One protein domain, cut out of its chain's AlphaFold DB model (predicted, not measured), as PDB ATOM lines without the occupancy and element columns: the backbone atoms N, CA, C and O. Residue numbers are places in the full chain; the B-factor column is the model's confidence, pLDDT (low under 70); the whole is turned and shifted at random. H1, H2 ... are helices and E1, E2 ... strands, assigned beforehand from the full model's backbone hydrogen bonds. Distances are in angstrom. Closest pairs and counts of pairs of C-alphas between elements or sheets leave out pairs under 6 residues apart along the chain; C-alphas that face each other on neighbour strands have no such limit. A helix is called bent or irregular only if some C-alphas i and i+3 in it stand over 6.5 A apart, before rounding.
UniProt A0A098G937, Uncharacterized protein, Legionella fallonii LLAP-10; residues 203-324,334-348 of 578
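This is residues 203 to 324 and 334 to 348 of the 578 residues of an uncharacterized protein of Legionella fallonii LLAP-10 (UniProt A0A098G937). A small sheet of three parallel strands, E1, E2 and E3, has helix H4 over one face and the short helix H3 over the other. The two longest helices, H1 and H2, pack side by side, H1 running 37.2 A along much of the length of the body, and H4 reaches out to one end of it, with its last residue Gly 324 one of the two residues whose C-alphas are farthest apart. The printed part has 137 residues, with four named helices and four named strands in the order H1 E1 H2 E2 H3 E3 H4 E4; the sheet order is E1, E2, E3, and the class is mixed, helices and strands. It is compact, with a radius of gyration of the C-alphas of 15.6 A, and elongated, spanning 52 by 29 by 29 A.

Begin with the sheet: E1 is residues 237 to 241, 13.2 A long; E2 is 278 to 284, 19.4 A; E3 is 300 to 306, 17.8 A. Find C-alpha 208 at (73.996, 211.893, 8.614); from there H1 runs 37.2 A to C-alpha 233 at (80.253, 217.134, 44.859). H2, residues 253 to 272, is 28.7 A long, and H3, residues 288 to 292, is 6.4 A. H4, residues 310 to 324, runs 21.9 A to C-alpha 324 at (96.268, 229.656, 49.647); it is neither bent nor irregular, but only just: C-alphas 321 and 324 are 6.0 A apart. E4 is residues 338 to 342, 11.7 A.

Look first between E1 and E2, parallel at 26 degrees, where N 281 and O 238 are 2.8 A apart, within hydrogen-bond range. E2 and E3 are parallel at 19 degrees, with N 280 and O 301 at 2.8 A. E1, H2, E2 and E2, H3, E3 are strand-helix-strand units, parallel neighbour strands with a helix between, each with a right-handed crossover. H4 is over E2 at a height over the sheet of 9.7 A; its line and that of E2 stand at 27 degrees on the local plane, only just along the strands. H3 is on the opposite face, at a height of 8.2 A. H1 only grazes the sheet with residues 226 to 231. H1 and H2 touch, closest at the C-alphas of Arg 220 and Gly 265, 4.0 A, running the same way at a shallow tilt of 34.6 degrees, only just short of steep. H2 touches H3 with residues 263 to 267 alone, closest at the C-alphas of Ile 267 and Leu 292, 6.0 A. E4 pairs with no named strand; it and E1 are near each other, with 5 pairs of C-alphas within 10 A. Every O i to N i+4 pair is within hydrogen-bond range in H1, H2 and H3, and 10 of 11 are in H4.

The two C-alphas farthest apart are those of Gly 206 and Gly 324, 53.2 A. Residues 325 to 333 are not printed, and C-alphas 324 and 334 are 11.4 A apart across the cut. Of the links that are printed whole, E1 to H2 is long, with 11 residues. The mean pLDDT of the printed part is 75.2; 35 residues are under 70, among them 242 to 251 and 334 to 348.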
ATOM      1  N   ASN A 203      81.736 204.826  12.149       46.00
ATOM      2  CA  ASN A 203      80.881 204.052  11.231       46.00
ATOM      3  C   ASN A 203      79.383 204.416  11.233       46.00
ATOM      4  O   ASN A 203      78.516 203.578  11.484       46.00
ATOM      5  N   PHE A 204      79.071 205.652  10.844       54.94
ATOM      6  CA  PHE A 204      77.705 206.053  10.503       54.94
ATOM      7  C   PHE A 204      77.275 205.463   9.151       54.94
ATOM      8  O   PHE A 204      77.423 206.086   8.105       54.94
ATOM      9  N   ASN A 205      76.711 204.254   9.181       48.94
ATOM     10  CA  ASN A 205      76.098 203.593   8.019       48.94
ATOM     11  C   ASN A 205      74.631 204.030   7.785       48.94
ATOM     12  O   ASN A 205      73.845 203.282   7.205       48.94
ATOM     13  N   GLY A 206      74.241 205.206   8.283       62.78
ATOM     14  CA  GLY A 206      72.881 205.746   8.215       62.78
ATOM     15  C   GLY A 206      72.851 207.174   7.675       62.78
ATOM     16  O   GLY A 206      73.872 207.710   7.249       62.78
ATOM     17  N   ASP A 207      71.674 207.798   7.712       81.25
ATOM     18  CA  ASP A 207      71.536 209.221   7.403       81.25
ATOM     19  C   ASP A 207      72.388 210.058   8.377       81.25
ATOM     20  O   ASP A 207      72.328 209.901   9.605       81.25
ATOM     21  N   ILE A 208      73.196 210.963   7.822       82.69
ATOM     22  CA  ILE A 208      73.996 211.893   8.614       82.69
ATOM     23  C   ILE A 208      73.093 212.826   9.435       82.69
ATOM     24  O   ILE A 208      73.472 213.223  10.528       82.69
ATOM     25  N   GLN A 209      71.871 213.138   8.992       87.25
ATOM     26  CA  GLN A 209      70.977 214.025   9.745       87.25
ATOM     27  C   GLN A 209      70.449 213.391  11.038       87.25
ATOM     28  O   GLN A 209      70.475 214.051  12.077       87.25
ATOM     29  N   SER A 210      70.039 212.114  11.028       80.50
ATOM     30  CA  SER A 210      69.649 211.422  12.270       80.50
ATOM     31  C   SER A 210      70.849 211.264  13.207       80.50
ATOM     32  O   SER A 210      70.762 211.596  14.385       80.50
ATOM     33  N   THR A 211      72.002 210.896  12.641       81.81
ATOM     34  CA  THR A 211      73.293 210.850  13.341       81.81
ATOM     35  C   THR A 211      73.600 212.153  14.088       81.81
ATOM     36  O   THR A 211      73.975 212.121  15.256       81.81
ATOM     37  N   LEU A 212      73.446 213.313  13.442       86.25
ATOM     38  CA  LEU A 212      73.766 214.608  14.052       86.25
ATOM     39  C   LEU A 212      72.825 214.961  15.212       86.25
ATOM     40  O   LEU A 212      73.259 215.602  16.171       86.25
ATOM     41  N   LEU A 213      71.562 214.526  15.161       85.06
ATOM     42  CA  LEU A 213      70.625 214.677  16.276       85.06
ATOM     43  C   LEU A 213      71.041 213.807  17.470       85.06
ATOM     44  O   LEU A 213      71.114 214.324  18.586       85.06
ATOM     45  N   ASP A 214      71.392 212.540  17.233       80.75
ATOM     46  CA  ASP A 214      71.836 211.609  18.278       80.75
ATOM     47  C   ASP A 214      73.160 212.060  18.918       80.75
ATOM     48  O   ASP A 214      73.283 212.099  20.142       80.75
ATOM     49  N   VAL A 215      74.131 212.491  18.101       80.19
ATOM     50  CA  VAL A 215      75.406 213.084  18.548       80.19
ATOM     51  C   VAL A 215      75.154 214.298  19.443       80.19
ATOM     52  O   VAL A 215      75.753 214.416  20.518       80.19
ATOM     53  N   LYS A 216      74.265 215.209  19.027       86.81
ATOM     54  CA  LYS A 216      73.915 216.397  19.815       86.81
ATOM     55  C   LYS A 216      73.271 216.006  21.147       86.81
ATOM     56  O   LYS A 216      73.675 216.518  22.191       86.81
ATOM     57  N   GLU A 217      72.288 215.112  21.121       83.75
ATOM     58  CA  GLU A 217      71.538 214.692  22.307       83.75
ATOM     59  C   GLU A 217      72.423 213.944  23.310       83.75
ATOM     60  O   GLU A 217      72.430 214.278  24.496       83.75
ATOM     61  N   HIS A 218      73.251 213.009  22.842       78.81
ATOM     62  CA  HIS A 218      74.210 212.299  23.687       78.81
ATOM     63  C   HIS A 218      75.202 213.266  24.351       78.81
ATOM     64  O   HIS A 218      75.414 213.222  25.563       78.81
ATOM     65  N   SER A 219      75.757 214.206  23.580       81.25
ATOM     66  CA  SER A 219      76.718 215.193  24.096       81.25
ATOM     67  C   SER A 219      76.078 216.156  25.107       81.25
ATOM     68  O   SER A 219      76.726 216.562  26.074       81.25
ATOM     69  N   ARG A 220      74.787 216.479  24.930       89.38
ATOM     70  CA  ARG A 220      73.979 217.245  25.890       89.38
ATOM     71  C   ARG A 220      73.786 216.478  27.198       89.38
ATOM     72  O   ARG A 220      74.094 217.020  28.256       89.38
ATOM     73  N   VAL A 221      73.307 215.234  27.136       78.19
ATOM     74  CA  VAL A 221      73.042 214.398  28.322       78.19
ATOM     75  C   VAL A 221      74.322 214.148  29.119       78.19
ATOM     76  O   VAL A 221      74.327 214.335  30.335       78.19
ATOM     77  N   THR A 222      75.422 213.806  28.446       77.12
ATOM     78  CA  THR A 222      76.732 213.612  29.086       77.12
ATOM     79  C   THR A 222      77.191 214.879  29.807       77.12
ATOM     80  O   THR A 222      77.594 214.820  30.969       77.12
ATOM     81  N   MET A 223      77.058 216.053  29.181       85.25
ATOM     82  CA  MET A 223      77.434 217.308  29.833       85.25
ATOM     83  C   MET A 223      76.501 217.674  31.000       85.25
ATOM     84  O   MET A 223      76.972 218.154  32.029       85.25
ATOM     85  N   GLU A 224      75.200 217.384  30.918       84.00
ATOM     86  CA  GLU A 224      74.274 217.540  32.051       84.00
ATOM     87  C   GLU A 224      74.644 216.633  33.239       84.00
ATOM     88  O   GLU A 224      74.574 217.083  34.382       84.00
ATOM     89  N   GLN A 225      75.108 215.403  32.992       78.56
ATOM     90  CA  GLN A 225      75.594 214.491  34.035       78.56
ATOM     91  C   GLN A 225      76.872 215.012  34.709       78.56
ATOM     92  O   GLN A 225      76.932 215.066  35.936       78.56
ATOM     93  N   ILE A 226      77.858 215.464  33.924       79.06
ATOM     94  CA  ILE A 226      79.103 216.092  34.411       79.06
ATOM     95  C   ILE A 226      78.782 217.270  35.341       79.06
ATOM     96  O   ILE A 226      79.293 217.362  36.458       79.06
ATOM     97  N   LEU A 227      77.876 218.144  34.901       84.69
ATOM     98  CA  LEU A 227      77.440 219.325  35.641       84.69
ATOM     99  C   LEU A 227      76.627 218.972  36.899       84.69
ATOM    100  O   LEU A 227      76.765 219.635  37.930       84.69
ATOM    101  N   ALA A 228      75.807 217.918  36.853       77.81
ATOM    102  CA  ALA A 228      75.072 217.418  38.014       77.81
ATOM    103  C   ALA A 228      76.012 216.825  39.075       77.81
ATOM    104  O   ALA A 228      75.885 217.164  40.253       77.81
ATOM    105  N   VAL A 229      76.992 216.009  38.669       73.88
ATOM    106  CA  VAL A 229      78.036 215.474  39.561       73.88
ATOM    107  C   VAL A 229      78.853 216.613  40.166       73.88
ATOM    108  O   VAL A 229      79.085 216.618  41.376       73.88
ATOM    109  N   ALA A 230      79.234 217.620  39.374       76.38
ATOM    110  CA  ALA A 230      79.960 218.779  39.883       76.38
ATOM    111  C   ALA A 230      79.156 219.550  40.945       76.38
ATOM    112  O   ALA A 230      79.682 219.859  42.016       76.38
ATOM    113  N   ALA A 231      77.858 219.771  40.713       80.12
ATOM    114  CA  ALA A 231      76.972 220.409  41.686       80.12
ATOM    115  C   ALA A 231      76.802 219.581  42.978       80.12
ATOM    116  O   ALA A 231      76.867 220.149  44.071       80.12
ATOM    117  N   GLN A 232      76.629 218.257  42.867       73.94
ATOM    118  CA  GLN A 232      76.488 217.331  44.005       73.94
ATOM    119  C   GLN A 232      77.766 217.219  44.848       73.94
ATOM    120  O   GLN A 232      77.698 217.125  46.071       73.94
ATOM    121  N   THR A 233      78.934 217.241  44.204       72.25
ATOM    122  CA  THR A 233      80.253 217.134  44.859       72.25
ATOM    123  C   THR A 233      80.821 218.481  45.316       72.25
ATOM    124  O   THR A 233      81.886 218.512  45.933       72.25
ATOM    125  N   HIS A 234      80.128 219.586  45.015       79.38
ATOM    126  CA  HIS A 234      80.611 220.964  45.165       79.38
ATOM    127  C   HIS A 234      81.951 221.229  44.450       79.38
ATOM    128  O   HIS A 234      82.749 222.052  44.894       79.38
ATOM    129  N   THR A 235      82.190 220.536  43.336       79.31
ATOM    130  CA  THR A 235      83.357 220.738  42.469       79.31
ATOM    131  C   THR A 235      83.305 222.122  41.836       79.31
ATOM    132  O   THR A 235      82.312 222.469  41.200       79.31
ATOM    133  N   THR A 236      84.376 222.901  41.998       85.25
ATOM    134  CA  THR A 236      84.522 224.233  41.393       85.25
ATOM    135  C   THR A 236      85.248 224.211  40.057       85.25
ATOM    136  O   THR A 236      85.075 225.149  39.291       85.25
ATOM    137  N   ASP A 237      86.021 223.168  39.758       87.44
ATOM    138  CA  ASP A 237      86.904 223.110  38.595       87.44
ATOM    139  C   ASP A 237      86.720 221.775  37.851       87.44
ATOM    140  O   ASP A 237      86.760 220.695  38.443       87.44
ATOM    141  N   ILE A 238      86.498 221.842  36.539       85.38
ATOM    142  CA  ILE A 238      86.347 220.673  35.661       85.38
ATOM    143  C   ILE A 238      87.363 220.800  34.532       85.38
ATOM    144  O   ILE A 238      87.447 221.848  33.891       85.38
ATOM    145  N   VAL A 239      88.108 219.732  34.265       85.56
ATOM    146  CA  VAL A 239      89.098 219.676  33.186       85.56
ATOM    147  C   VAL A 239      88.485 218.914  32.014       85.56
ATOM    148  O   VAL A 239      88.210 217.719  32.106       85.56
ATOM    149  N   LEU A 240      88.215 219.626  30.917       84.50
ATOM    150  CA  LEU A 240      87.572 219.062  29.731       84.50
ATOM    151  C   LEU A 240      88.614 218.762  28.655       84.50
ATOM    152  O   LEU A 240      89.329 219.660  28.203       84.50
ATOM    153  N   ILE A 241      88.652 217.503  28.211       76.94
ATOM    154  CA  ILE A 241      89.586 217.021  27.195       76.94
ATOM    155  C   ILE A 241      88.802 216.587  25.948       76.94
ATOM    156  O   ILE A 241      88.060 215.603  26.000       76.94
ATOM    157  N   PRO A 242      89.000 217.235  24.786       69.12
ATOM    158  CA  PRO A 242      88.429 216.811  23.509       69.12
ATOM    159  C   PRO A 242      89.198 215.600  22.939       69.12
ATOM    160  O   PRO A 242      89.792 215.652  21.860       69.12
ATOM    161  N   TYR A 243      89.221 214.498  23.690       57.25
ATOM    162  CA  TYR A 243      89.815 213.232  23.254       57.25
ATOM    163  C   TYR A 243      88.962 212.581  22.150       57.25
ATOM    164  O   TYR A 243      87.760 212.827  22.060       57.25
ATOM    165  N   GLY A 244      89.583 211.783  21.275       51.56
ATOM    166  CA  GLY A 244      88.912 211.036  20.195       51.56
ATOM    167  C   GLY A 244      88.440 211.859  18.983       51.56
ATOM    168  O   GLY A 244      88.669 211.457  17.837       51.56
ATOM    169  N   MET A 245      87.870 213.048  19.200       43.91
ATOM    170  CA  MET A 245      87.127 213.816  18.185       43.91
ATOM    171  C   MET A 245      87.931 214.273  16.945       43.91
ATOM    172  O   MET A 245      87.358 214.850  16.036       43.91
ATOM    173  N   GLY A 246      89.252 214.098  16.884       38.66
ATOM    174  CA  GLY A 246      90.113 214.658  15.818       38.66
ATOM    175  C   GLY A 246      91.045 213.637  15.176       38.66
ATOM    176  O   GLY A 246      91.727 213.942  14.198       38.66
ATOM    177  N   VAL A 247      91.056 212.427  15.739       39.44
ATOM    178  CA  VAL A 247      91.768 211.255  15.221       39.44
ATOM    179  C   VAL A 247      90.783 210.320  14.504       39.44
ATOM    180  O   VAL A 247      91.181 209.635  13.564       39.44
ATOM    181  N   PHE A 248      89.497 210.326  14.895       49.78
ATOM    182  CA  PHE A 248      88.470 209.419  14.350       49.78
ATOM    183  C   PHE A 248      87.310 210.104  13.631       49.78
ATOM    184  O   PHE A 248      86.660 209.461  12.809       49.78
ATOM    185  N   ILE A 249      87.087 211.399  13.861       55.72
ATOM    186  CA  ILE A 249      86.207 212.184  12.997       55.72
ATOM    187  C   ILE A 249      86.945 212.414  11.663       55.72
ATOM    188  O   ILE A 249      88.062 212.943  11.681       55.72
ATOM    189  N   PRO A 250      86.381 212.019  10.504       58.12
ATOM    190  CA  PRO A 250      87.037 212.235   9.219       58.12
ATOM    191  C   PRO A 250      87.234 213.732   8.960       58.12
ATOM    192  O   PRO A 250      86.373 214.541   9.291       58.12
ATOM    193  N   ARG A 251      88.336 214.123   8.309       67.12
ATOM    194  CA  ARG A 251      88.562 215.519   7.875       67.12
ATOM    195  C   ARG A 251      87.751 215.858   6.614       67.12
ATOM    196  O   ARG A 251      88.307 216.298   5.609       67.12
ATOM    197  N   ASN A 252      86.456 215.571   6.652       75.94
ATOM    198  CA  ASN A 252      85.476 215.862   5.615       75.94
ATOM    199  C   ASN A 252      84.315 216.683   6.208       75.94
ATOM    200  O   ASN A 252      84.281 216.966   7.405       75.94
ATOM    201  N   GLN A 253      83.351 217.048   5.362       76.50
ATOM    202  CA  GLN A 253      82.199 217.855   5.768       76.50
ATOM    203  C   GLN A 253      81.347 217.187   6.863       76.50
ATOM    204  O   GLN A 253      80.894 217.870   7.779       76.50
ATOM    205  N   ASP A 254      81.163 215.863   6.809       81.12
ATOM    206  CA  ASP A 254      80.429 215.118   7.841       81.12
ATOM    207  C   ASP A 254      81.110 215.249   9.202       81.12
ATOM    208  O   ASP A 254      80.446 215.389  10.226       81.12
ATOM    209  N   GLY A 255      82.442 215.263   9.211       81.69
ATOM    210  CA  GLY A 255      83.215 215.406  10.426       81.69
ATOM    211  C   GLY A 255      83.078 216.768  11.097       81.69
ATOM    212  O   GLY A 255      82.846 216.842  12.307       81.69
ATOM    213  N   ASP A 256      83.133 217.847  10.316       84.12
ATOM    214  CA  ASP A 256      82.847 219.188  10.831       84.12
ATOM    215  C   ASP A 256      81.399 219.294  11.339       84.12
ATOM    216  O   ASP A 256      81.167 219.891  12.392       84.12
ATOM    217  N   ASN A 257      80.438 218.643  10.670       86.50
ATOM    218  CA  ASN A 257      79.054 218.570  11.143       86.50
ATOM    219  C   ASN A 257      78.953 217.831  12.497       86.50
ATOM    220  O   ASN A 257      78.331 218.350  13.423       86.50
ATOM    221  N   ILE A 258      79.587 216.660  12.657       83.56
ATOM    222  CA  ILE A 258      79.586 215.876  13.914       83.56
ATOM    223  C   ILE A 258      80.209 216.684  15.059       83.56
ATOM    224  O   ILE A 258      79.674 216.720  16.172       83.56
ATOM    225  N   LYS A 259      81.310 217.392  14.783       84.56
ATOM    226  CA  LYS A 259      81.959 218.301  15.732       84.56
ATOM    227  C   LYS A 259      81.027 219.452  16.139       84.56
ATOM    228  O   LYS A 259      80.885 219.723  17.330       84.56
ATOM    229  N   GLN A 260      80.336 220.080  15.184       88.88
ATOM    230  CA  GLN A 260      79.333 221.119  15.462       88.88
ATOM    231  C   GLN A 260      78.144 220.589  16.276       88.88
ATOM    232  O   GLN A 260      77.730 221.244  17.229       88.88
ATOM    233  N   ALA A 261      77.623 219.400  15.958       87.88
ATOM    234  CA  ALA A 261      76.538 218.763  16.704       87.88
ATOM    235  C   ALA A 261      76.945 218.447  18.153       87.88
ATOM    236  O   ALA A 261      76.208 218.771  19.086       87.88
ATOM    237  N   THR A 262      78.151 217.903  18.348       85.75
ATOM    238  CA  THR A 262      78.729 217.626  19.675       85.75
ATOM    239  C   THR A 262      78.772 218.902  20.517       85.75
ATOM    240  O   THR A 262      78.226 218.952  21.622       85.75
ATOM    241  N   PHE A 263      79.339 219.976  19.960       89.75
ATOM    242  CA  PHE A 263      79.404 221.272  20.629       89.75
ATOM    243  C   PHE A 263      78.026 221.880  20.889       89.75
ATOM    244  O   PHE A 263      77.796 222.383  21.985       89.75
ATOM    245  N   ALA A 264      77.085 221.792  19.946       93.06
ATOM    246  CA  ALA A 264      75.720 222.277  20.142       93.06
ATOM    247  C   ALA A 264      75.021 221.572  21.320       93.06
ATOM    248  O   ALA A 264      74.282 222.218  22.063       93.06
ATOM    249  N   GLY A 265      75.283 220.277  21.529       89.19
ATOM    250  CA  GLY A 265      74.805 219.526  22.692       89.19
ATOM    251  C   GLY A 265      75.411 220.024  24.004       89.19
ATOM    252  O   GLY A 265      74.683 220.365  24.940       89.19
ATOM    253  N   MET A 266      76.742 220.144  24.055       91.56
ATOM    254  CA  MET A 266      77.462 220.648  25.232       91.56
ATOM    255  C   MET A 266      77.049 222.086  25.593       91.56
ATOM    256  O   MET A 266      76.766 222.372  26.755       91.56
ATOM    257  N   ILE A 267      76.953 222.983  24.608       95.06
ATOM    258  CA  ILE A 267      76.520 224.380  24.781       95.06
ATOM    259  C   ILE A 267      75.071 224.447  25.284       95.06
ATOM    260  O   ILE A 267      74.748 225.283  26.129       95.06
ATOM    261  N   GLU A 268      74.182 223.568  24.813       96.19
ATOM    262  CA  GLU A 268      72.801 223.509  25.297       96.19
ATOM    263  C   GLU A 268      72.733 223.122  26.785       96.19
ATOM    264  O   GLU A 268      72.055 223.801  27.563       96.19
ATOM    265  N   ALA A 269      73.482 222.097  27.201       93.56
ATOM    266  CA  ALA A 269      73.615 221.705  28.606       93.56
ATOM    267  C   ALA A 269      74.191 222.841  29.473       93.56
ATOM    268  O   ALA A 269      73.647 223.178  30.530       93.56
ATOM    269  N   LEU A 270      75.254 223.491  28.987       95.69
ATOM    270  CA  LEU A 270      75.915 224.605  29.666       95.69
ATOM    271  C   LEU A 270      74.986 225.804  29.862       95.69
ATOM    272  O   LEU A 270      74.924 226.345  30.964       95.69
ATOM    273  N   ASN A 271      74.196 226.185  28.856       97.50
ATOM    274  CA  ASN A 271      73.201 227.257  28.978       97.50
ATOM    275  C   ASN A 271      72.061 226.904  29.960       97.50
ATOM    276  O   ASN A 271      71.548 227.767  30.689       97.50
ATOM    277  N   LYS A 272      71.664 225.626  30.024       96.94
ATOM    278  CA  LYS A 272      70.617 225.151  30.943       96.94
ATOM    279  C   LYS A 272      71.067 225.114  32.400       96.94
ATOM    280  O   LYS A 272      70.229 225.361  33.264       96.94
ATOM    281  N   TYR A 273      72.350 224.898  32.693       96.94
ATOM    282  CA  TYR A 273      72.867 224.743  34.059       96.94
ATOM    283  C   TYR A 273      72.452 225.871  35.027       96.94
ATOM    284  O   TYR A 273      72.495 227.059  34.688       96.94
ATOM    285  N   LYS A 274      72.032 225.493  36.243       97.31
ATOM    286  CA  LYS A 274      71.613 226.408  37.330       97.31
ATOM    287  C   LYS A 274      72.309 226.121  38.670       97.31
ATOM    288  O   LYS A 274      71.926 226.704  39.679       97.31
ATOM    289  N   GLY A 275      73.302 225.227  38.687       94.12
ATOM    290  CA  GLY A 275      74.044 224.859  39.896       94.12
ATOM    291  C   GLY A 275      75.058 225.924  40.348       94.12
ATOM    292  O   GLY A 275      75.057 227.037  39.812       94.12
ATOM    293  N   PRO A 276      75.921 225.600  41.330       92.94
ATOM    294  CA  PRO A 276      76.993 226.477  41.807       92.94
ATOM    295  C   PRO A 276      77.926 226.951  40.687       92.94
ATOM    296  O   PRO A 276      78.033 226.296  39.652       92.94
ATOM    297  N   GLN A 277      78.627 228.066  40.909       95.25
ATOM    298  CA  GLN A 277      79.615 228.568  39.952       95.25
ATOM    299  C   GLN A 277      80.778 227.578  39.793       95.25
ATOM    300  O   GLN A 277      81.397 227.214  40.796       95.25
ATOM    301  N   ILE A 278      81.099 227.220  38.549       92.62
ATOM    302  CA  ILE A 278      82.226 226.349  38.190       92.62
ATOM    303  C   ILE A 278      83.115 226.983  37.112       92.62
ATOM    304  O   ILE A 278      82.659 227.840  36.356       92.62
ATOM    305  N   THR A 279      84.355 226.515  37.018       93.44
ATOM    306  CA  THR A 279      85.344 226.850  35.993       93.44
ATOM    307  C   THR A 279      85.615 225.622  35.128       93.44
ATOM    308  O   THR A 279      85.949 224.554  35.641       93.44
ATOM    309  N   LEU A 280      85.470 225.764  33.812       92.31
ATOM    310  CA  LEU A 280      85.789 224.736  32.825       92.31
ATOM    311  C   LEU A 280      87.140 225.046  32.187       92.31
ATOM    312  O   LEU A 280      87.288 226.035  31.469       92.31
ATOM    313  N   HIS A 281      88.112 224.176  32.427       91.75
ATOM    314  CA  HIS A 281      89.451 224.260  31.860       91.75
ATOM    315  C   HIS A 281      89.474 223.499  30.536       91.75
ATOM    316  O   HIS A 281      89.485 222.265  30.510       91.75
ATOM    317  N   CYS A 282      89.422 224.237  29.429       90.50
ATOM    318  CA  CYS A 282      89.299 223.669  28.088       90.50
ATOM    319  C   CYS A 282      90.690 223.335  27.539       90.50
ATOM    320  O   CYS A 282      91.419 224.230  27.113       90.50
ATOM    321  N   CYS A 283      91.069 222.056  27.576       83.81
ATOM    322  CA  CYS A 283      92.436 221.617  27.287       83.81
ATOM    323  C   CYS A 283      92.637 221.174  25.830       83.81
ATOM    324  O   CYS A 283      91.696 220.818  25.115       83.81
ATOM    325  N   GLY A 284      93.901 221.120  25.401       77.44
ATOM    326  CA  GLY A 284      94.307 220.515  24.133       77.44
ATOM    327  C   GLY A 284      93.999 221.356  22.890       77.44
ATOM    328  O   GLY A 284      94.899 221.983  22.335       77.44
ATOM    329  N   TRP A 285      92.763 221.308  22.393       72.94
ATOM    330  CA  TRP A 285      92.422 221.778  21.044       72.94
ATOM    331  C   TRP A 285      92.259 223.290  20.908       72.94
ATOM    332  O   TRP A 285      91.398 223.894  21.544       72.94
ATOM    333  N   GLN A 286      92.946 223.857  19.918       76.31
ATOM    334  CA  GLN A 286      92.736 225.238  19.494       76.31
ATOM    335  C   GLN A 286      91.276 225.479  19.064       76.31
ATOM    336  O   GLN A 286      90.723 224.746  18.239       76.31
ATOM    337  N   GLY A 287      90.655 226.508  19.645       81.38
ATOM    338  CA  GLY A 287      89.260 226.890  19.406       81.38
ATOM    339  C   GLY A 287      88.207 226.055  20.151       81.38
ATOM    340  O   GLY A 287      87.022 226.364  20.049       81.38
ATOM    341  N   PHE A 288      88.585 225.020  20.916       84.50
ATOM    342  CA  PHE A 288      87.626 224.285  21.760       84.50
ATOM    343  C   PHE A 288      87.084 225.166  22.890       84.50
ATOM    344  O   PHE A 288      85.874 225.186  23.120       84.50
ATOM    345  N   HIS A 289      87.972 225.950  23.512       91.50
ATOM    346  CA  HIS A 289      87.608 227.020  24.436       91.50
ATOM    347  C   HIS A 289      86.570 227.963  23.812       91.50
ATOM    348  O   HIS A 289      85.468 228.084  24.337       91.50
ATOM    349  N   ASP A 290      86.885 228.575  22.666       91.81
ATOM    350  CA  ASP A 290      86.066 229.638  22.066       91.81
ATOM    351  C   ASP A 290      84.654 229.168  21.702       91.81
ATOM    352  O   ASP A 290      83.682 229.911  21.856       91.81
ATOM    353  N   VAL A 291      84.521 227.914  21.255       91.25
ATOM    354  CA  VAL A 291      83.211 227.331  20.960       91.25
ATOM    355  C   VAL A 291      82.408 227.100  22.240       91.25
ATOM    356  O   VAL A 291      81.247 227.507  22.293       91.25
ATOM    357  N   LEU A 292      82.983 226.501  23.289       91.44
ATOM    358  CA  LEU A 292      82.249 226.294  24.545       91.44
ATOM    359  C   LEU A 292      81.953 227.614  25.276       91.44
ATOM    360  O   LEU A 292      80.859 227.768  25.820       91.44
ATOM    361  N   ALA A 293      82.864 228.587  25.212       92.88
ATOM    362  CA  ALA A 293      82.712 229.929  25.776       92.88
ATOM    363  C   ALA A 293      81.580 230.750  25.125       92.88
ATOM    364  O   ALA A 293      81.154 231.760  25.686       92.88
ATOM    365  N   SER A 294      81.026 230.301  23.991       95.12
ATOM    366  CA  SER A 294      79.782 230.853  23.435       95.12
ATOM    367  C   SER A 294      78.532 230.541  24.281       95.12
ATOM    368  O   SER A 294      77.482 231.159  24.082       95.12
ATOM    369  N   ALA A 295      78.621 229.622  25.252       94.12
ATOM    370  CA  ALA A 295      77.561 229.372  26.222       94.12
ATOM    371  C   ALA A 295      77.426 230.548  27.208       94.12
ATOM    372  O   ALA A 295      78.221 230.720  28.133       94.12
ATOM    373  N   ASN A 296      76.372 231.345  27.038       92.88
ATOM    374  CA  ASN A 296      76.076 232.525  27.847       92.88
ATOM    375  C   ASN A 296      75.455 232.152  29.211       92.88
ATOM    376  O   ASN A 296      74.275 232.404  29.472       92.88
ATOM    377  N   ASN A 297      76.251 231.543  30.096       96.56
ATOM    378  CA  ASN A 297      75.835 231.220  31.458       96.56
ATOM    379  C   ASN A 297      76.779 231.810  32.512       96.56
ATOM    380  O   ASN A 297      77.893 231.339  32.700       96.56
ATOM    381  N   LYS A 298      76.270 232.766  33.298       96.88
ATOM    382  CA  LYS A 298      76.979 233.407  34.423       96.88
ATOM    383  C   LYS A 298      77.488 232.453  35.522       96.88
ATOM    384  O   LYS A 298      78.299 232.868  36.345       96.88
ATOM    385  N   ASN A 299      76.982 231.218  35.583       96.38
ATOM    386  CA  ASN A 299      77.441 230.195  36.530       96.38
ATOM    387  C   ASN A 299      78.622 229.369  35.976       96.38
ATOM    388  O   ASN A 299      79.152 228.527  36.697       96.38
ATOM    389  N   ILE A 300      79.030 229.589  34.725       96.19
ATOM    390  CA  ILE A 300      80.176 228.937  34.093       96.19
ATOM    391  C   ILE A 300      81.255 229.992  33.829       96.19
ATOM    392  O   ILE A 300      81.002 231.015  33.198       96.19
ATOM    393  N   CYS A 301      82.466 229.740  34.311       95.75
ATOM    394  CA  CYS A 301      83.683 230.404  33.864       95.75
ATOM    395  C   CYS A 301      84.437 229.450  32.926       95.75
ATOM    396  O   CYS A 301      84.351 228.234  33.092       95.75
ATOM    397  N   PHE A 302      85.175 229.989  31.961       94.62
ATOM    398  CA  PHE A 302      86.026 229.212  31.065       94.62
ATOM    399  C   PHE A 302      87.472 229.684  31.239       94.62
ATOM    400  O   PHE A 302      87.730 230.887  31.224       94.62
ATOM    401  N   GLU A 303      88.398 228.743  31.420       93.62
ATOM    402  CA  GLU A 303      89.837 228.985  31.292       93.62
ATOM    403  C   GLU A 303      90.313 228.326  29.989       93.62
ATOM    404  O   GLU A 303      90.120 227.121  29.782       93.62
ATOM    405  N   ASP A 304      90.925 229.115  29.099       93.38
ATOM    406  CA  ASP A 304      91.605 228.581  27.922       93.38
ATOM    407  C   ASP A 304      92.915 227.911  28.351       93.38
ATOM    408  O   ASP A 304      93.844 228.564  28.834       93.38
ATOM    409  N   LYS A 305      92.974 226.592  28.175       90.69
ATOM    410  CA  LYS A 305      94.159 225.762  28.396       90.69
ATOM    411  C   LYS A 305      94.580 225.070  27.093       90.69
ATOM    412  O   LYS A 305      95.168 223.987  27.110       90.69
ATOM    413  N   THR A 306      94.296 225.689  25.942       84.19
ATOM    414  CA  THR A 306      94.819 225.269  24.635       84.19
ATOM    415  C   THR A 306      96.337 225.085  24.707       84.19
ATOM    416  O   THR A 306      97.060 225.948  25.200       84.19
ATOM    417  N   GLY A 307      96.832 223.949  24.210       79.25
ATOM    418  CA  GLY A 307      98.259 223.610  24.233       79.25
ATOM    419  C   GLY A 307      98.791 223.026  25.549       79.25
ATOM    420  O   GLY A 307      99.882 222.463  25.531       79.25
ATOM    421  N   TYR A 308      98.032 223.078  26.649       78.44
ATOM    422  CA  TYR A 308      98.350 222.344  27.876       78.44
ATOM    423  C   TYR A 308      97.691 220.961  27.853       78.44
ATOM    424  O   TYR A 308      96.569 220.791  27.358       78.44
ATOM    425  N   ASP A 309      98.385 219.967  28.404       79.31
ATOM    426  CA  ASP A 309      97.775 218.685  28.724       79.31
ATOM    427  C   ASP A 309      96.948 218.788  30.018       79.31
ATOM    428  O   ASP A 309      97.177 219.633  30.886       79.31
ATOM    429  N   ALA A 310      95.971 217.898  30.149       73.25
ATOM    430  CA  ALA A 310      95.021 217.933  31.249       73.25
ATOM    431  C   ALA A 310      95.623 217.593  32.620       73.25
ATOM    432  O   ALA A 310      95.063 218.007  33.633       73.25
ATOM    433  N   TYR A 311      96.745 216.865  32.676       68.38
ATOM    434  CA  TYR A 311      97.411 216.540  33.937       68.38
ATOM    435  C   TYR A 311      98.193 217.743  34.457       68.38
ATOM    436  O   TYR A 311      98.092 218.047  35.641       68.38
ATOM    437  N   THR A 312      98.885 218.484  33.585       75.62
ATOM    438  CA  THR A 312      99.483 219.783  33.940       75.62
ATOM    439  C   THR A 312      98.420 220.729  34.495       75.62
ATOM    440  O   THR A 312      98.596 221.280  35.578       75.62
ATOM    441  N   VAL A 313      97.269 220.841  33.829       77.38
ATOM    442  CA  VAL A 313      96.148 221.678  34.291       77.38
ATOM    443  C   VAL A 313      95.553 221.180  35.614       77.38
ATOM    444  O   VAL A 313      95.294 221.983  36.507       77.38
ATOM    445  N   ALA A 314      95.362 219.870  35.786       72.75
ATOM    446  CA  ALA A 314      94.885 219.294  37.044       72.75
ATOM    447  C   ALA A 314      95.865 219.545  38.205       72.75
ATOM    448  O   ALA A 314      95.431 219.898  39.303       72.75
ATOM    449  N   ASN A 315      97.171 219.427  37.955       70.81
ATOM    450  CA  ASN A 315      98.217 219.734  38.929       70.81
ATOM    451  C   ASN A 315      98.218 221.230  39.282       70.81
ATOM    452  O   ASN A 315      98.181 221.558  40.462       70.81
ATOM    453  N   GLU A 316      98.133 222.138  38.300       76.56
ATOM    454  CA  GLU A 316      97.973 223.581  38.553       76.56
ATOM    455  C   GLU A 316      96.746 223.876  39.438       76.56
ATOM    456  O   GLU A 316      96.828 224.659  40.385       76.56
ATOM    457  N   ILE A 317      95.598 223.245  39.164       74.38
ATOM    458  CA  ILE A 317      94.373 223.399  39.965       74.38
ATOM    459  C   ILE A 317      94.578 222.887  41.400       74.38
ATOM    460  O   ILE A 317      94.103 223.518  42.349       74.38
ATOM    461  N   GLN A 318      95.288 221.769  41.569       66.56
ATOM    462  CA  GLN A 318      95.619 221.215  42.879       66.56
ATOM    463  C   GLN A 318      96.568 222.144  43.656       66.56
ATOM    464  O   GLN A 318      96.238 222.533  44.777       66.56
ATOM    465  N   ASP A 319      97.660 222.592  43.034       71.75
ATOM    466  CA  ASP A 319      98.663 223.486  43.625       71.75
ATOM    467  C   ASP A 319      98.065 224.849  44.028       71.75
ATOM    468  O   ASP A 319      98.409 225.402  45.079       71.75
ATOM    469  N   ARG A 320      97.098 225.378  43.254       71.31
ATOM    470  CA  ARG A 320      96.307 226.571  43.639       71.31
ATOM    471  C   ARG A 320      95.551 226.370  44.959       71.31
ATOM    472  O   ARG A 320      95.352 227.342  45.688       71.31
ATOM    473  N   GLY A 321      95.130 225.143  45.271       62.75
ATOM    474  CA  GLY A 321      94.471 224.804  46.535       62.75
ATOM    475  C   GLY A 321      95.418 224.804  47.736       62.75
ATOM    476  O   GLY A 321      95.022 225.229  48.824       62.75
ATOM    477  N   ASP A 322      96.671 224.400  47.526       51.44
ATOM    478  CA  ASP A 322      97.679 224.268  48.584       51.44
ATOM    479  C   ASP A 322      98.410 225.596  48.878       51.44
ATOM    480  O   ASP A 322      98.786 225.870  50.020       51.44
ATOM    481  N   ALA A 323      98.555 226.484  47.887       54.72
ATOM    482  CA  ALA A 323      99.251 227.771  48.039       54.72
ATOM    483  C   ALA A 323      98.484 228.846  48.853       54.72
ATOM    484  O   ALA A 323      99.051 229.887  49.202       54.72
ATOM    485  N   GLY A 324      97.202 228.627  49.163       50.81
ATOM    486  CA  GLY A 324      96.268 229.656  49.647       50.81
ATOM    487  C   GLY A 324      96.439 230.171  51.087       50.81
ATOM    488  O   GLY A 324      95.630 230.983  51.529       50.81
ATOM    489  N   PRO A 334      85.380 225.855  50.293       34.97
ATOM    490  CA  PRO A 334      86.110 224.643  50.657       34.97
ATOM    491  C   PRO A 334      86.408 223.818  49.401       34.97
ATOM    492  O   PRO A 334      85.485 223.428  48.697       34.97
ATOM    493  N   LEU A 335      87.681 223.535  49.125       41.47
ATOM    494  CA  LEU A 335      88.074 223.068  47.793       41.47
ATOM    495  C   LEU A 335      87.926 221.523  47.567       41.47
ATOM    496  O   LEU A 335      87.503 221.168  46.478       41.47
ATOM    497  N   LYS A 336      88.196 220.637  48.565       45.47
ATOM    498  CA  LYS A 336      88.071 219.126  48.657       45.47
ATOM    499  C   LYS A 336      88.348 218.258  47.382       45.47
ATOM    500  O   LYS A 336      87.560 218.390  46.491       45.47
ATOM    501  N   SER A 337      89.300 217.289  47.289       38.03
ATOM    502  CA  SER A 337      89.761 216.632  46.016       38.03
ATOM    503  C   SER A 337      89.480 215.157  45.757       38.03
ATOM    504  O   SER A 337      89.480 214.322  46.674       38.03
ATOM    505  N   MET A 338      89.443 214.888  44.441       34.16
ATOM    506  CA  MET A 338      89.587 213.619  43.732       34.16
ATOM    507  C   MET A 338      89.776 213.925  42.230       34.16
ATOM    508  O   MET A 338      88.924 214.624  41.693       34.16
ATOM    509  N   LEU A 339      90.839 213.436  41.573       37.81
ATOM    510  CA  LEU A 339      90.934 213.406  40.102       37.81
ATOM    511  C   LEU A 339      90.141 212.188  39.621       37.81
ATOM    512  O   LEU A 339      90.607 211.057  39.756       37.81
ATOM    513  N   ILE A 340      88.939 212.402  39.091       33.72
ATOM    514  CA  ILE A 340      88.196 211.329  38.421       33.72
ATOM    515  C   ILE A 340      88.642 211.329  36.964       33.72
ATOM    516  O   ILE A 340      88.292 212.258  36.247       33.72
ATOM    517  N   ASN A 341      89.399 210.316  36.530       35.09
ATOM    518  CA  ASN A 341      89.625 210.066  35.106       35.09
ATOM    519  C   ASN A 341      88.430 209.276  34.551       35.09
ATOM    520  O   ASN A 341      88.341 208.062  34.745       35.09
ATOM    521  N   ALA A 342      87.482 209.965  33.917       28.91
ATOM    522  CA  ALA A 342      86.324 209.330  33.303       28.91
ATOM    523  C   ALA A 342      86.588 209.014  31.818       28.91
ATOM    524  O   ALA A 342      86.331 209.861  30.967       28.91
ATOM    525  N   ALA A 343      86.982 207.753  31.574       27.56
ATOM    526  CA  ALA A 343      87.040 207.004  30.304       27.56
ATOM    527  C   ALA A 343      88.367 206.969  29.509       27.56
ATOM    528  O   ALA A 343      88.656 207.861  28.718       27.56
ATOM    529  N   ASP A 344      89.033 205.811  29.514       30.50
ATOM    530  CA  ASP A 344      89.409 205.212  28.226       30.50
ATOM    531  C   ASP A 344      88.324 204.200  27.851       30.50
ATOM    532  O   ASP A 344      88.052 203.246  28.585       30.50
ATOM    533  N   ASN A 345      87.687 204.410  26.700       30.34
ATOM    534  CA  ASN A 345      86.715 203.472  26.147       30.34
ATOM    535  C   ASN A 345      87.427 202.384  25.332       30.34
ATOM    536  O   ASN A 345      87.409 202.410  24.107       30.34
ATOM    537  N   ASP A 346      87.986 201.378  26.006       29.47
ATOM    538  CA  ASP A 346      88.532 200.172  25.349       29.47
ATOM    539  C   ASP A 346      87.439 199.164  24.907       29.47
ATOM    540  O   ASP A 346      87.716 198.053  24.453       29.47
ATOM    541  N   TRP A 347      86.162 199.557  24.987       28.78
ATOM    542  CA  TRP A 347      85.012 198.741  24.577       28.78
ATOM    543  C   TRP A 347      84.942 198.517  23.050       28.78
ATOM    544  O   TRP A 347      84.294 197.574  22.593       28.78
ATOM    545  N   THR A 348      85.629 199.334  22.241       34.62
ATOM    546  CA  THR A 348      85.519 199.323  20.769       34.62
ATOM    547  C   THR A 348      86.389 198.282  20.049       34.62
ATOM    548  O   THR A 348      86.203 198.075  18.851       34.62
TER     549      THR A 348